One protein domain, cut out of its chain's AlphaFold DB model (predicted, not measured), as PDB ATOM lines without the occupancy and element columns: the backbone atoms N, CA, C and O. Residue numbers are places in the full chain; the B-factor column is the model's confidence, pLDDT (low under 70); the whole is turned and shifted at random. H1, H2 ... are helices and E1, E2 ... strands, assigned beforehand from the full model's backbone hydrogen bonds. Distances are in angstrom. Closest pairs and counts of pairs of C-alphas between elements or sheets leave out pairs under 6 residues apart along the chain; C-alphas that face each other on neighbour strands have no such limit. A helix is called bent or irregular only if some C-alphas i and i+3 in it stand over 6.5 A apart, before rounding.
ATOM      1  N   SER A   2       8.558  63.078   0.470       44.69
ATOM      2  CA  SER A   2       9.094  61.720   0.393       44.69
ATOM      3  C   SER A   2      10.419  61.695  -0.366       44.69
ATOM      4  O   SER A   2      10.489  62.212  -1.475       44.69
ATOM      5  N   ALA A   3      11.457  61.126   0.241       47.59
ATOM      6  CA  ALA A   3      12.710  60.807  -0.435       47.59
ATOM      7  C   ALA A   3      12.809  59.286  -0.602       47.59
ATOM      8  O   ALA A   3      13.818  58.673  -0.262       47.59
ATOM      9  N   ASP A   4      11.728  58.678  -1.089       56.91
ATOM     10  CA  ASP A   4      11.825  57.385  -1.747       56.91
ATOM     11  C   ASP A   4      12.504  57.687  -3.084       56.91
ATOM     12  O   ASP A   4      11.914  58.288  -3.979       56.91
ATOM     13  N   ASN A   5      13.812  57.434  -3.152       60.56
ATOM     14  CA  ASN A   5      14.568  57.545  -4.392       60.56
ATOM     15  C   ASN A   5      14.043  56.446  -5.327       60.56
ATOM     16  O   ASN A   5      14.564  55.332  -5.316       60.56
ATOM     17  N   ASP A   6      13.006  56.763  -6.108       69.81
ATOM     18  CA  ASP A   6      12.447  55.959  -7.210       69.81
ATOM     19  C   ASP A   6      13.424  55.867  -8.406       69.81
ATOM     20  O   ASP A   6      13.026  55.840  -9.571       69.81
ATOM     21  N   ASP A   7      14.728  55.844  -8.133       82.81
ATOM     22  CA  ASP A   7      15.755  55.667  -9.144       82.81
ATOM     23  C   ASP A   7      15.862  54.175  -9.443       82.81
ATOM     24  O   ASP A   7      16.224  53.381  -8.577       82.81
ATOM     25  N   TYR A   8      15.533  53.776 -10.669       85.69
ATOM     26  CA  TYR A   8      15.697  52.404 -11.140       85.69
ATOM     27  C   TYR A   8      17.010  52.282 -11.907       85.69
ATOM     28  O   TYR A   8      17.311  53.088 -12.788       85.69
ATOM     29  N   VAL A   9      17.784  51.251 -11.589       88.38
ATOM     30  CA  VAL A   9      19.047  50.923 -12.248       88.38
ATOM     31  C   VAL A   9      18.882  49.581 -12.949       88.38
ATOM     32  O   VAL A   9      18.280  48.649 -12.415       88.38
ATOM     33  N   TYR A  10      19.399  49.497 -14.173       88.50
ATOM     34  CA  TYR A  10      19.419  48.252 -14.925       88.50
ATOM     35  C   TYR A  10      20.477  47.315 -14.336       88.50
ATOM     36  O   TYR A  10      21.669  47.632 -14.346       88.50
ATOM     37  N   ASP A  11      20.036  46.179 -13.803       85.12
ATOM     38  CA  ASP A  11      20.910  45.138 -13.274       85.12
ATOM     39  C   ASP A  11      21.352  44.218 -14.420       85.12
ATOM     40  O   ASP A  11      20.594  43.373 -14.898       85.12
ATOM     41  N   GLU A  12      22.599  44.372 -14.870       85.00
ATOM     42  CA  GLU A  12      23.168  43.564 -15.956       85.00
ATOM     43  C   GLU A  12      23.309  42.072 -15.604       85.00
ATOM     44  O   GLU A  12      23.453  41.250 -16.509       85.00
ATOM     45  N   ALA A  13      23.260  41.698 -14.320       83.00
ATOM     46  CA  ALA A  13      23.366  40.303 -13.894       83.00
ATOM     47  C   ALA A  13      22.035  39.544 -14.024       83.00
ATOM     48  O   ALA A  13      22.040  38.348 -14.319       83.00
ATOM     49  N   THR A  14      20.905  40.226 -13.808       81.38
ATOM     50  CA  THR A  14      19.555  39.633 -13.850       81.38
ATOM     51  C   THR A  14      18.754  40.036 -15.092       81.38
ATOM     52  O   THR A  14      17.835  39.320 -15.482       81.38
ATOM     53  N   GLY A  15      19.138  41.125 -15.765       87.06
ATOM     54  CA  GLY A  15      18.460  41.657 -16.950       87.06
ATOM     55  C   GLY A  15      17.199  42.467 -16.636       87.06
ATOM     56  O   GLY A  15      16.385  42.700 -17.531       87.06
ATOM     57  N   GLU A  16      17.017  42.888 -15.383       88.38
ATOM     58  CA  GLU A  16      15.813  43.570 -14.903       88.38
ATOM     59  C   GLU A  16      16.118  44.992 -14.402       88.38
ATOM     60  O   GLU A  16      17.221  45.307 -13.955       88.38
ATOM     61  N   TRP A  17      15.118  45.877 -14.471       89.38
ATOM     62  CA  TRP A  17      15.184  47.200 -13.847       89.38
ATOM     63  C   TRP A  17      14.805  47.074 -12.374       89.38
ATOM     64  O   TRP A  17      13.642  46.823 -12.056       89.38
ATOM     65  N   ARG A  18      15.777  47.261 -11.481       87.38
ATOM     66  CA  ARG A  18      15.588  47.154 -10.028       87.38
ATOM     67  C   ARG A  18      15.789  48.518  -9.364       87.38
ATOM     68  O   ARG A  18      16.543  49.344  -9.884       87.38
ATOM     69  N   PRO A  19      15.125  48.792  -8.233       89.25
ATOM     70  CA  PRO A  19      15.329  50.042  -7.515       89.25
ATOM     71  C   PRO A  19      16.781  50.143  -7.025       89.25
ATOM     72  O   PRO A  19      17.352  49.193  -6.484       89.25
ATOM     73  N   ALA A  20      17.385  51.317  -7.193       84.31
ATOM     74  CA  ALA A  20      18.769  51.600  -6.824       84.31
ATOM     75  C   ALA A  20      19.026  51.349  -5.332       84.31
ATOM     76  O   ALA A  20      20.116  50.928  -4.954       84.31
ATOM     77  N   SER A  21      18.012  51.563  -4.489       81.94
ATOM     78  CA  SER A  21      18.053  51.277  -3.053       81.94
ATOM     79  C   SER A  21      18.248  49.789  -2.748       81.94
ATOM     80  O   SER A  21      18.973  49.452  -1.814       81.94
ATOM     81  N   GLU A  22      17.661  48.896  -3.544       80.44
ATOM     82  CA  GLU A  22      17.783  47.446  -3.380       80.44
ATOM     83  C   GLU A  22      19.154  46.949  -3.846       80.44
ATOM     84  O   GLU A  22      19.825  46.236  -3.102       80.44
ATOM     85  N   LEU A  23      19.631  47.416  -5.005       80.00
ATOM     86  CA  LEU A  23      20.998  47.149  -5.473       80.00
ATOM     87  C   LEU A  23      22.053  47.667  -4.487       80.00
ATOM     88  O   LEU A  23      23.024  46.971  -4.190       80.00
ATOM     89  N   ALA A  24      21.861  48.870  -3.940       77.25
ATOM     90  CA  ALA A  24      22.754  49.436  -2.934       77.25
ATOM     91  C   ALA A  24      22.714  48.645  -1.615       77.25
ATOM     92  O   ALA A  24      23.763  48.422  -1.009       77.25
ATOM     93  N   ALA A  25      21.537  48.186  -1.182       76.81
ATOM     94  CA  ALA A  25      21.393  47.343   0.003       76.81
ATOM     95  C   ALA A  25      22.045  45.964  -0.186       76.81
ATOM     96  O   ALA A  25      22.691  45.457   0.730       76.81
ATOM     97  N   GLU A  26      21.927  45.366  -1.368       77.31
ATOM     98  CA  GLU A  26      22.543  44.079  -1.696       77.31
ATOM     99  C   GLU A  26      24.072  44.197  -1.805       77.31
ATOM    100  O   GLU A  26      24.803  43.381  -1.241       77.31
ATOM    101  N   ALA A  27      24.576  45.281  -2.404       73.25
ATOM    102  CA  ALA A  27      26.000  45.614  -2.397       73.25
ATOM    103  C   ALA A  27      26.531  45.884  -0.976       73.25
ATOM    104  O   ALA A  27      27.650  45.486  -0.645       73.25
ATOM    105  N   ALA A  28      25.734  46.523  -0.115       69.25
ATOM    106  CA  ALA A  28      26.078  46.726   1.290       69.25
ATOM    107  C   ALA A  28      26.129  45.399   2.064       69.25
ATOM    108  O   ALA A  28      27.062  45.193   2.837       69.25
ATOM    109  N   ARG A  29      25.199  44.467   1.800       66.81
ATOM    110  CA  ARG A  29      25.219  43.105   2.362       66.81
ATOM    111  C   ARG A  29      26.424  42.296   1.894       66.81
ATOM    112  O   ARG A  29      27.052  41.614   2.696       66.81
ATOM    113  N   ALA A  30      26.799  42.400   0.618       64.94
ATOM    114  CA  ALA A  30      28.001  41.753   0.088       64.94
ATOM    115  C   ALA A  30      29.297  42.278   0.736       64.94
ATOM    116  O   ALA A  30      30.319  41.593   0.728       64.94
ATOM    117  N   LYS A  31      29.254  43.484   1.314       73.81
ATOM    118  CA  LYS A  31      30.367  44.100   2.040       73.81
ATOM    119  C   LYS A  31      30.372  43.776   3.540       73.81
ATOM    120  O   LYS A  31      31.255  44.256   4.246       73.81
ATOM    121  N   GLU A  32      29.425  42.981   4.038       82.00
ATOM    122  CA  GLU A  32      29.414  42.556   5.439       82.00
ATOM    123  C   GLU A  32      30.665  41.732   5.756       82.00
ATOM    124  O   GLU A  32      30.839  40.601   5.297       82.00
ATOM    125  N   VAL A  33      31.543  42.298   6.582       88.31
ATOM    126  CA  VAL A  33      32.701  41.587   7.115       88.31
ATOM    127  C   VAL A  33      32.230  40.760   8.302       88.31
ATOM    128  O   VAL A  33      31.606  41.285   9.223       88.31
ATOM    129  N   ARG A  34      32.517  39.456   8.279       91.88
ATOM    130  CA  ARG A  34      32.147  38.529   9.352       91.88
ATOM    131  C   ARG A  34      33.370  37.871   9.963       91.88
ATOM    132  O   ARG A  34      34.342  37.584   9.262       91.88
ATOM    133  N   ASP A  35      33.306  37.616  11.263       92.62
ATOM    134  CA  ASP A  35      34.309  36.810  11.951       92.62
ATOM    135  C   ASP A  35      34.108  35.301  11.698       92.62
ATOM    136  O   ASP A  35      33.154  34.857  11.053       92.62
ATOM    137  N   ALA A  36      35.022  34.482  12.224       90.62
ATOM    138  CA  ALA A  36      34.956  33.027  12.090       90.62
ATOM    139  C   ALA A  36      33.801  32.370  12.876       90.62
ATOM    140  O   ALA A  36      33.515  31.195  12.645       90.62
ATOM    141  N   ALA A  37      33.156  33.097  13.795       91.31
ATOM    142  CA  ALA A  37      31.973  32.659  14.533       91.31
ATOM    143  C   ALA A  37      30.657  33.092  13.850       91.31
ATOM    144  O   ALA A  37      29.585  32.649  14.259       91.31
ATOM    145  N   GLY A  38      30.732  33.902  12.788       89.88
ATOM    146  CA  GLY A  38      29.594  34.381  12.005       89.88
ATOM    147  C   GLY A  38      29.060  35.755  12.422       89.88
ATOM    148  O   GLY A  38      28.055  36.200  11.854       89.88
ATOM    149  N   ASN A  39      29.714  36.440  13.363       91.12
ATOM    150  CA  ASN A  39      29.315  37.770  13.820       91.12
ATOM    151  C   ASN A  39      29.674  38.826  12.771       91.12
ATOM    152  O   ASN A  39      30.755  38.767  12.188       91.12
ATOM    153  N   VAL A  40      28.781  39.792  12.542       91.19
ATOM    154  CA  VAL A  40      29.050  40.950  11.674       91.19
ATOM    155  C   VAL A  40      29.927  41.938  12.436       91.19
ATOM    156  O   VAL A  40      29.599  42.292  13.565       91.19
ATOM    157  N   LEU A  41      31.021  42.364  11.810       89.69
ATOM    158  CA  LEU A  41      31.977  43.313  12.369       89.69
ATOM    159  C   LEU A  41      31.738  44.712  11.803       89.69
ATOM    160  O   LEU A  41      31.496  44.872  10.603       89.69
ATOM    161  N   ALA A  42      31.846  45.714  12.668       88.69
ATOM    162  CA  ALA A  42      31.807  47.125  12.318       88.69
ATOM    163  C   ALA A  42      33.177  47.791  12.516       88.69
ATOM    164  O   ALA A  42      34.067  47.281  13.204       88.69
TER     165      ALA A  42
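Overview. This is residues 2 to 42 of the 63 residues of the protein "Protein PhnA" of Agrobacterium salinitolerans str. Hayward 0363 (UniProt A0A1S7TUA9). The model looks like a T: the first printed residues and a small two-strand hairpin, E1 and E2, make the crossbar, and helix H1 leads away from it as the stem. Residues 24 to 31 stick out from the hairpin, and the unnamed stretch of residues 31 to 42 carries the stem on and folds back near its far end. The printed part has 41 residues, with two named strands and one named helix in the order E1, E2, H1; the sheet, in the order E1 - E2, is antiparallel. The class is mixed, helices and strands, with 19 residues, under half, in named elements. The whole is only just extended, close to loose, with a radius of gyration of the C-alphas of 13.8 A, and it is flat, spanning 36 by 28 by 9 A.

Arrangement. E1, residues 8 to 11, and E2, residues 16 to 19, are antiparallel neighbours with 137 degrees between their directions, and they form a hairpin. The C-alphas of Tyr 8 and Pro 19, which face each other, are 4.3 A apart. Across the pair, N 9 and O 18 are within hydrogen-bond range at 2.8 A, as are N 18 and O 9 at 3.0 A. H1, residues 20 to 30, has 3 pairs of C-alphas within 8 A of E1; the closest C-alphas are those of Tyr 8 and Ala 20, 5.4 A apart. The centres of E1 and H1 are 11.7 A apart. In H1 every O i to N i+4 pair is within hydrogen-bond range. Residues 24 to 31, of which 24 to 30 belong to H1, stand free.

Along the chain. Residues 2 to 7 come before E1. E1 begins at C-alpha 8, at (15.697, 52.404, -11.140), and measures 9.2 A from first to last C-alpha. E2 measures 9.8 A. H1 runs 15.2 A, from C-alpha 20 at (18.769, 51.600, -6.824) to C-alpha 30 at (28.001, 41.753, 0.088), and is not bent.

Size, cuts and confidence. The C-alphas farthest apart are those of Ser 2 and Ala 36, 40.4 A, while the first and last printed C-alphas, of Ser 2 and Ala 42, are 29.5 A apart. The printed part has no cut. The links from E1 to E2, of 4 residues, and from E2 to H1, of 0 residues, are tight. The C-alphas of residues 31 to 42, with no named element, lie 9 to 23 A from the mean of the C-alphas. The mean pLDDT of the printed part is 80.3; it is under 70 at residues 2 to 6 and 28 to 30.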